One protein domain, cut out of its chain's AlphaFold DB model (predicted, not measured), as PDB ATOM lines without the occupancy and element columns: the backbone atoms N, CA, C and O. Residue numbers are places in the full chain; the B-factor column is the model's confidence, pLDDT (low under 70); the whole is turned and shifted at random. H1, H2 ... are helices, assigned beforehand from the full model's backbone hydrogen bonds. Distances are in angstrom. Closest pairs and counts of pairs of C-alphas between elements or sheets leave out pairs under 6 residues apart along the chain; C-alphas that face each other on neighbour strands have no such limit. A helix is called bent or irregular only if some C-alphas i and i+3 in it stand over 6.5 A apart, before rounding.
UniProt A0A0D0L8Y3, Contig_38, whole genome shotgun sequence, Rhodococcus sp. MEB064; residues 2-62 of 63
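Overview. This is residues 2 to 62 of the 63 residues of an uncharacterized protein of Rhodococcus sp. MEB064 (UniProt A0A0D0L8Y3). Read along the printed part from Leu 2 and you trace an open, flat hook of three helices strung end to end: H2 is the long base, H1 makes a sharp corner with it near Gly 18 and folds back over the same side of the base as H3, and H3 continues from the other end of H2 at an angle. There is no packed core, and the space between H1 and H3 is empty. The 61 printed residues hold three named helices, H1, H2 and H3 in that order, and no named strand; the class is all helix. The whole is extended, with a radius of gyration of the C-alphas of 20.7 A, and its C-alphas span 60 by 32 by 8 A.

Arrangement. Start with H1, residues 2 to 18, and go on to H2, residues 21 to 42; these two are apart, although a tight link of 2 residues joins them. Past H2 another tight link of 2 residues brings you to H3, residues 45 to 60. H2 and H3 are close but not clearly touching, with 2 pairs of C-alphas within 8 A; look at Val 41 and Ile 47, whose C-alphas are the closest, 7.4 A apart. The lines of H2 and H3 stand at a steep tilt of 38 degrees, and the two run the same way. Their centres are 29.8 A apart. H1 and H3 are apart, and no helix touches another. In H2 and H3 every O i to N i+4 pair is within hydrogen-bond range, while in H1 10 of 13 are.

Along the chain. Find C-alpha 2 at (-20.633, -35.161, -29.743); from there H1 runs 26.6 A to C-alpha 18. H1 is neither bent nor irregular, but only just: C-alphas 15 and 18 are 6.1 A apart. Next find C-alpha 21 at (10.664, -40.401, -27.462), where H2, the longest helix with 22 residues, begins and runs 32.0 A to C-alpha 42. H3 runs 21.9 A from C-alpha 45 to C-alpha 60 at (-22.468, -19.565, 13.448).

Size, cuts and confidence. The two C-alphas farthest apart are those of Gly 18 and Gln 62, at 61.7 A, while the first and last printed C-alphas, of Leu 2 and Gln 62, are 46.2 A apart. Residues 2 to 15, 17 to 23 and 25 to 62 stand free. The printed part has no cut, and neither link is long. In the B-factor column you will find a mean pLDDT of the printed part of 87.1, with residue 2, residues 15 to 17 and residues 61 to 62 under 70.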
ATOM      1  N   LEU A   2     -21.493 -34.014 -30.103       67.50
ATOM      2  CA  LEU A   2     -20.633 -35.161 -29.743       67.50
ATOM      3  C   LEU A   2     -19.708 -35.660 -30.874       67.50
ATOM      4  O   LEU A   2     -18.539 -35.935 -30.633       67.50
ATOM      5  N   ASN A   3     -20.182 -35.662 -32.125       77.69
ATOM      6  CA  ASN A   3     -19.391 -36.119 -33.277       77.69
ATOM      7  C   ASN A   3     -18.135 -35.264 -33.557       77.69
ATOM      8  O   ASN A   3     -17.156 -35.750 -34.113       77.69
ATOM      9  N   ARG A   4     -18.139 -33.984 -33.150       79.25
ATOM     10  CA  ARG A   4     -16.980 -33.087 -33.309       79.25
ATOM     11  C   ARG A   4     -15.885 -33.349 -32.276       79.25
ATOM     12  O   ARG A   4     -14.720 -33.116 -32.572       79.25
ATOM     13  N   LEU A   5     -16.253 -33.819 -31.084       84.50
ATOM     14  CA  LEU A   5     -15.295 -34.192 -30.041       84.50
ATOM     15  C   LEU A   5     -14.590 -35.499 -30.403       84.50
ATOM     16  O   LEU A   5     -13.370 -35.568 -30.311       84.50
ATOM     17  N   GLY A   6     -15.343 -36.484 -30.907       85.38
ATOM     18  CA  GLY A   6     -14.777 -37.745 -31.390       85.38
ATOM     19  C   GLY A   6     -13.784 -37.546 -32.538       85.38
ATOM     20  O   GLY A   6     -12.684 -38.083 -32.493       85.38
ATOM     21  N   ALA A   7     -14.118 -36.696 -33.515       85.25
ATOM     22  CA  ALA A   7     -13.206 -36.376 -34.615       85.25
ATOM     23  C   ALA A   7     -11.918 -35.677 -34.140       85.25
ATOM     24  O   ALA A   7     -10.841 -35.956 -34.651       85.25
ATOM     25  N   ARG A   8     -12.013 -34.793 -33.138       83.19
ATOM     26  CA  ARG A   8     -10.842 -34.108 -32.568       83.19
ATOM     27  C   ARG A   8      -9.944 -35.034 -31.761       83.19
ATOM     28  O   ARG A   8      -8.731 -34.945 -31.895       83.19
ATOM     29  N   ALA A   9     -10.534 -35.923 -30.967       82.94
ATOM     30  CA  ALA A   9      -9.782 -36.936 -30.240       82.94
ATOM     31  C   ALA A   9      -9.072 -37.899 -31.206       82.94
ATOM     32  O   ALA A   9      -7.906 -38.209 -31.002       82.94
ATOM     33  N   ALA A  10      -9.739 -38.307 -32.291       81.06
ATOM     34  CA  ALA A  10      -9.146 -39.177 -33.307       81.06
ATOM     35  C   ALA A  10      -7.954 -38.525 -34.033       81.06
ATOM     36  O   ALA A  10      -6.951 -39.190 -34.259       81.06
ATOM     37  N   ILE A  11      -8.043 -37.230 -34.359       81.38
ATOM     38  CA  ILE A  11      -6.928 -36.479 -34.961       81.38
ATOM     39  C   ILE A  11      -5.749 -36.384 -33.983       81.38
ATOM     40  O   ILE A  11      -4.627 -36.686 -34.366       81.38
ATOM     41  N   MET A  12      -6.013 -36.051 -32.718       78.62
ATOM     42  CA  MET A  12      -4.983 -35.957 -31.676       78.62
ATOM     43  C   MET A  12      -4.264 -37.293 -31.435       78.62
ATOM     44  O   MET A  12      -3.058 -37.312 -31.235       78.62
ATOM     45  N   MET A  13      -4.988 -38.417 -31.484       74.75
ATOM     46  CA  MET A  13      -4.383 -39.749 -31.342       74.75
ATOM     47  C   MET A  13      -3.525 -40.133 -32.557       74.75
ATOM     48  O   MET A  13      -2.559 -40.868 -32.406       74.75
ATOM     49  N   ALA A  14      -3.863 -39.646 -33.757       73.81
ATOM     50  CA  ALA A  14      -3.080 -39.895 -34.968       73.81
ATOM     51  C   ALA A  14      -1.790 -39.052 -35.033       73.81
ATOM     52  O   ALA A  14      -0.836 -39.454 -35.692       73.81
ATOM     53  N   GLU A  15      -1.742 -37.902 -34.351       69.81
ATOM     54  CA  GLU A  15      -0.530 -37.075 -34.222       69.81
ATOM     55  C   GLU A  15       0.539 -37.719 -33.314       69.81
ATOM     56  O   GLU A  15       1.721 -37.415 -33.457       69.81
ATOM     57  N   ASP A  16       0.144 -38.643 -32.432       65.81
ATOM     58  CA  ASP A  16       1.033 -39.344 -31.490       65.81
ATOM     59  C   ASP A  16       1.966 -40.362 -32.196       65.81
ATOM     60  O   ASP A  16       3.096 -40.586 -31.766       65.81
ATOM     61  N   ASP A  17       1.542 -40.911 -33.345       68.62
ATOM     62  CA  ASP A  17       2.246 -41.960 -34.117       68.62
ATOM     63  C   ASP A  17       3.549 -41.467 -34.799       68.62
ATOM     64  O   ASP A  17       4.347 -42.261 -35.301       68.62
ATOM     65  N   GLY A  18       3.778 -40.149 -34.828       71.31
ATOM     66  CA  GLY A  18       4.972 -39.506 -35.395       71.31
ATOM     67  C   GLY A  18       5.869 -38.810 -34.369       71.31
ATOM     68  O   GLY A  18       6.810 -38.118 -34.768       71.31
ATOM     69  N   MET A  19       5.573 -38.947 -33.073       83.31
ATOM     70  CA  MET A  19       6.204 -38.169 -32.009       83.31
ATOM     71  C   MET A  19       7.521 -38.804 -31.517       83.31
ATOM     72  O   MET A  19       7.667 -40.024 -31.418       83.31
ATOM     73  N   SER A  20       8.517 -37.976 -31.195       84.06
ATOM     74  CA  SER A  20       9.811 -38.428 -30.673       84.06
ATOM     75  C   SER A  20       9.703 -38.937 -29.229       84.06
ATOM     76  O   SER A  20       8.948 -38.415 -28.412       84.06
ATOM     77  N   THR A  21      10.551 -39.902 -28.852       88.75
ATOM     78  CA  THR A  21      10.664 -40.401 -27.462       88.75
ATOM     79  C   THR A  21      10.911 -39.288 -26.433       88.75
ATOM     80  O   THR A  21      10.437 -39.373 -25.298       88.75
ATOM     81  N   ALA A  22      11.617 -38.222 -26.826       90.38
ATOM     82  CA  ALA A  22      11.855 -37.058 -25.977       90.38
ATOM     83  C   ALA A  22      10.568 -36.265 -25.704       90.38
ATOM     84  O   ALA A  22      10.363 -35.785 -24.592       90.38
ATOM     85  N   GLU A  23       9.686 -36.152 -26.691       86.75
ATOM     86  CA  GLU A  23       8.438 -35.399 -26.575       86.75
ATOM     87  C   GLU A  23       7.452 -36.113 -25.637       86.75
ATOM     88  O   GLU A  23       6.889 -35.468 -24.753       86.75
ATOM     89  N   TYR A  24       7.355 -37.447 -25.704       86.12
ATOM     90  CA  TYR A  24       6.593 -38.245 -24.729       86.12
ATOM     91  C   TYR A  24       7.105 -38.083 -23.290       86.12
ATOM     92  O   TYR A  24       6.320 -37.937 -22.341       86.12
ATOM     93  N   ALA A  25       8.430 -38.091 -23.109       93.38
ATOM     94  CA  ALA A  25       9.037 -37.889 -21.797       93.38
ATOM     95  C   ALA A  25       8.713 -36.489 -21.250       93.38
ATOM     96  O   ALA A  25       8.288 -36.354 -20.100       93.38
ATOM     97  N   ILE A  26       8.842 -35.456 -22.085       92.75
ATOM     98  CA  ILE A  26       8.526 -34.072 -21.713       92.75
ATOM     99  C   ILE A  26       7.037 -33.917 -21.389       92.75
ATOM    100  O   ILE A  26       6.713 -33.290 -20.381       92.75
ATOM    101  N   GLY A  27       6.132 -34.519 -22.167       90.94
ATOM    102  CA  GLY A  27       4.691 -34.486 -21.901       90.94
ATOM    103  C   GLY A  27       4.334 -35.067 -20.530       90.94
ATOM    104  O   GLY A  27       3.579 -34.461 -19.767       90.94
ATOM    105  N   THR A  28       4.958 -36.190 -20.164       94.06
ATOM    106  CA  THR A  28       4.769 -36.817 -18.845       94.06
ATOM    107  C   THR A  28       5.317 -35.942 -17.714       94.06
ATOM    108  O   THR A  28       4.650 -35.758 -16.694       94.06
ATOM    109  N   ILE A  29       6.506 -35.357 -17.896       96.88
ATOM    110  CA  ILE A  29       7.114 -34.444 -16.915       96.88
ATOM    111  C   ILE A  29       6.244 -33.198 -16.728       96.88
ATOM    112  O   ILE A  29       5.992 -32.792 -15.595       96.88
ATOM    113  N   ALA A  30       5.754 -32.610 -17.821       96.38
ATOM    114  CA  ALA A  30       4.884 -31.442 -17.782       96.38
ATOM    115  C   ALA A  30       3.578 -31.740 -17.029       96.38
ATOM    116  O   ALA A  30       3.180 -30.962 -16.159       96.38
ATOM    117  N   ALA A  31       2.951 -32.891 -17.298       96.56
ATOM    118  CA  ALA A  31       1.752 -33.328 -16.588       96.56
ATOM    119  C   ALA A  31       2.011 -33.538 -15.085       96.56
ATOM    120  O   ALA A  31       1.241 -33.054 -14.253       96.56
ATOM    121  N   ALA A  32       3.115 -34.200 -14.722       97.81
ATOM    122  CA  ALA A  32       3.488 -34.427 -13.326       97.81
ATOM    123  C   ALA A  32       3.796 -33.113 -12.585       97.81
ATOM    124  O   ALA A  32       3.324 -32.913 -11.466       97.81
ATOM    125  N   ALA A  33       4.533 -32.194 -13.214       98.19
ATOM    126  CA  ALA A  33       4.843 -30.883 -12.647       98.19
ATOM    127  C   ALA A  33       3.571 -30.055 -12.416       98.19
ATOM    128  O   ALA A  33       3.398 -29.465 -11.350       98.19
ATOM    129  N   PHE A  34       2.645 -30.059 -13.378       98.00
ATOM    130  CA  PHE A  34       1.354 -29.399 -13.217       98.00
ATOM    131  C   PHE A  34       0.531 -30.024 -12.082       98.00
ATOM    132  O   PHE A  34      -0.020 -29.302 -11.251       98.00
ATOM    133  N   GLY A  35       0.508 -31.356 -11.983       97.44
ATOM    134  CA  GLY A  35      -0.132 -32.069 -10.876       97.44
ATOM    135  C   GLY A  35       0.456 -31.702  -9.510       97.44
ATOM    136  O   GLY A  35      -0.294 -31.467  -8.566       97.44
ATOM    137  N   ALA A  36       1.782 -31.575  -9.414       97.62
ATOM    138  CA  ALA A  36       2.450 -31.132  -8.194       97.62
ATOM    139  C   ALA A  36       2.036 -29.703  -7.806       97.62
ATOM    140  O   ALA A  36       1.698 -29.458  -6.649       97.62
ATOM    141  N   VAL A  37       1.979 -28.777  -8.770       97.06
ATOM    142  CA  VAL A  37       1.485 -27.412  -8.527       97.06
ATOM    143  C   VAL A  37       0.038 -27.440  -8.030       97.06
ATOM    144  O   VAL A  37      -0.263 -26.842  -6.997       97.06
ATOM    145  N   LEU A  38      -0.858 -28.175  -8.695       95.88
ATOM    146  CA  LEU A  38      -2.255 -28.291  -8.263       95.88
ATOM    147  C   LEU A  38      -2.386 -28.863  -6.850       95.88
ATOM    148  O   LEU A  38      -3.164 -28.337  -6.055       95.88
ATOM    149  N   TYR A  39      -1.607 -29.898  -6.525       95.81
ATOM    150  CA  TYR A  39      -1.569 -30.464  -5.183       95.81
ATOM    151  C   TYR A  39      -1.198 -29.387  -4.164       95.81
ATOM    152  O   TYR A  39      -1.969 -29.150  -3.241       95.81
ATOM    153  N   THR A  40      -0.100 -28.657  -4.390       94.75
ATOM    154  CA  THR A  40       0.340 -27.595  -3.469       94.75
ATOM    155  C   THR A  40      -0.682 -26.475  -3.295       94.75
ATOM    156  O   THR A  40      -0.816 -25.948  -2.195       94.75
ATOM    157  N   VAL A  41      -1.428 -26.122  -4.347       93.00
ATOM    158  CA  VAL A  41      -2.490 -25.110  -4.264       93.00
ATOM    159  C   VAL A  41      -3.640 -25.617  -3.399       93.00
ATOM    160  O   VAL A  41      -4.087 -24.910  -2.501       93.00
ATOM    161  N   VAL A  42      -4.108 -26.840  -3.650       91.69
ATOM    162  CA  VAL A  42      -5.258 -27.421  -2.943       91.69
ATOM    163  C   VAL A  42      -4.932 -27.731  -1.484       91.69
ATOM    164  O   VAL A  42      -5.789 -27.557  -0.621       91.69
ATOM    165  N   THR A  43      -3.704 -28.159  -1.192       90.94
ATOM    166  CA  THR A  43      -3.246 -28.433   0.177       90.94
ATOM    167  C   THR A  43      -2.633 -27.218   0.866       90.94
ATOM    168  O   THR A  43      -2.117 -27.353   1.970       90.94
ATOM    169  N   GLY A  44      -2.634 -26.049   0.224       91.50
ATOM    170  CA  GLY A  44      -2.089 -24.828   0.801       91.50
ATOM    171  C   GLY A  44      -2.960 -24.291   1.936       91.50
ATOM    172  O   GLY A  44      -4.191 -24.366   1.885       91.50
ATOM    173  N   ASP A  45      -2.316 -23.671   2.929       89.50
ATOM    174  CA  ASP A  45      -2.978 -23.118   4.119       89.50
ATOM    175  C   ASP A  45      -4.119 -22.151   3.772       89.50
ATOM    176  O   ASP A  45      -5.117 -22.085   4.489       89.50
ATOM    177  N   SER A  46      -4.012 -21.420   2.657       85.75
ATOM    178  CA  SER A  46      -5.023 -20.453   2.221       85.75
ATOM    179  C   SER A  46      -6.355 -21.108   1.844       85.75
ATOM    180  O   SER A  46      -7.407 -20.586   2.212       85.75
ATOM    181  N   ILE A  47      -6.333 -22.254   1.155       91.06
ATOM    182  CA  ILE A  47      -7.541 -22.982   0.744       91.06
ATOM    183  C   ILE A  47      -8.197 -23.645   1.949       91.06
ATOM    184  O   ILE A  47      -9.409 -23.515   2.130       91.06
ATOM    185  N   VAL A  48      -7.402 -24.307   2.792       89.38
ATOM    186  CA  VAL A  48      -7.903 -24.947   4.015       89.38
ATOM    187  C   VAL A  48      -8.543 -23.899   4.924       89.38
ATOM    188  O   VAL A  48      -9.699 -24.051   5.308       89.38
ATOM    189  N   THR A  49      -7.852 -22.783   5.172       91.62
ATOM    190  CA  THR A  49      -8.369 -21.672   5.987       91.62
ATOM    191  C   THR A  49      -9.649 -21.079   5.402       91.62
ATOM    192  O   THR A  49     -10.601 -20.823   6.137       91.62
ATOM    193  N   ALA A  50      -9.708 -20.878   4.080       92.38
ATOM    194  CA  ALA A  50     -10.899 -20.349   3.423       92.38
ATOM    195  C   ALA A  50     -12.103 -21.293   3.569       92.38
ATOM    196  O   ALA A  50     -13.198 -20.842   3.906       92.38
ATOM    197  N   LEU A  51     -11.906 -22.599   3.357       91.69
ATOM    198  CA  LEU A  51     -12.956 -23.606   3.525       91.69
ATOM    199  C   LEU A  51     -13.418 -23.703   4.981       91.69
ATOM    200  O   LEU A  51     -14.624 -23.682   5.229       91.69
ATOM    201  N   THR A  52     -12.487 -23.737   5.938       91.88
ATOM    202  CA  THR A  52     -12.804 -23.712   7.372       91.88
ATOM    203  C   THR A  52     -13.609 -22.467   7.733       91.88
ATOM    204  O   THR A  52     -14.660 -22.592   8.349       91.88
ATOM    205  N   GLY A  53     -13.209 -21.282   7.261       93.88
ATOM    206  CA  GLY A  53     -13.945 -20.042   7.518       93.88
ATOM    207  C   GLY A  53     -15.362 -20.032   6.932       93.88
ATOM    208  O   GLY A  53     -16.283 -19.497   7.551       93.88
ATOM    209  N   ILE A  54     -15.573 -20.648   5.763       93.69
ATOM    210  CA  ILE A  54     -16.915 -20.822   5.185       93.69
ATOM    211  C   ILE A  54     -17.770 -21.738   6.073       93.69
ATOM    212  O   ILE A  54     -18.933 -21.416   6.330       93.69
ATOM    213  N   ILE A  55     -17.206 -22.852   6.553       93.62
ATOM    214  CA  ILE A  55     -17.897 -23.799   7.441       93.62
ATOM    215  C   ILE A  55     -18.232 -23.130   8.778       93.62
ATOM    216  O   ILE A  55     -19.386 -23.172   9.199       93.62
ATOM    217  N   ASP A  56     -17.273 -22.449   9.406       93.88
ATOM    218  CA  ASP A  56     -17.474 -21.747  10.676       93.88
ATOM    219  C   ASP A  56     -18.584 -20.698  10.565       93.88
ATOM    220  O   ASP A  56     -19.481 -20.643  11.407       93.88
ATOM    221  N   LYS A  57     -18.593 -19.911   9.482       91.44
ATOM    222  CA  LYS A  57     -19.657 -18.933   9.220       91.44
ATOM    223  C   LYS A  57     -21.027 -19.600   9.052       91.44
ATOM    224  O   LYS A  57     -22.034 -19.075   9.532       91.44
ATOM    225  N   ALA A  58     -21.081 -20.745   8.372       91.88
ATOM    226  CA  ALA A  58     -22.318 -21.500   8.198       91.88
ATOM    227  C   ALA A  58     -22.840 -22.054   9.535       91.88
ATOM    228  O   ALA A  58     -24.044 -22.000   9.783       91.88
ATOM    229  N   LEU A  59     -21.944 -22.515  10.412       91.25
ATOM    230  CA  LEU A  59     -22.289 -23.025  11.743       91.25
ATOM    231  C   LEU A  59     -22.710 -21.910  12.712       91.25
ATOM    232  O   LEU A  59     -23.625 -22.103  13.504       91.25
ATOM    233  N   GLN A  60     -22.104 -20.725  12.622       85.75
ATOM    234  CA  GLN A  60     -22.468 -19.565  13.448       85.75
ATOM    235  C   GLN A  60     -23.813 -18.929  13.064       85.75
ATOM    236  O   GLN A  60     -24.378 -18.184  13.855       85.75
ATOM    237  N   THR A  61     -24.354 -19.228  11.876       65.69
ATOM    238  CA  THR A  61     -25.662 -18.710  11.419       65.69
ATOM    239  C   THR A  61     -26.853 -19.513  11.991       65.69
ATOM    240  O   THR A  61     -27.999 -19.278  11.624       65.69
ATOM    241  N   GLN A  62     -26.613 -20.457  12.911       58.28
ATOM    242  CA  GLN A  62     -27.650 -21.133  13.702       58.28
ATOM    243  C   GLN A  62     -27.670 -20.612  15.144       58.28
ATOM    244  O   GLN A  62     -27.248 -21.320  16.051       58.28
TER     245      GLN A  62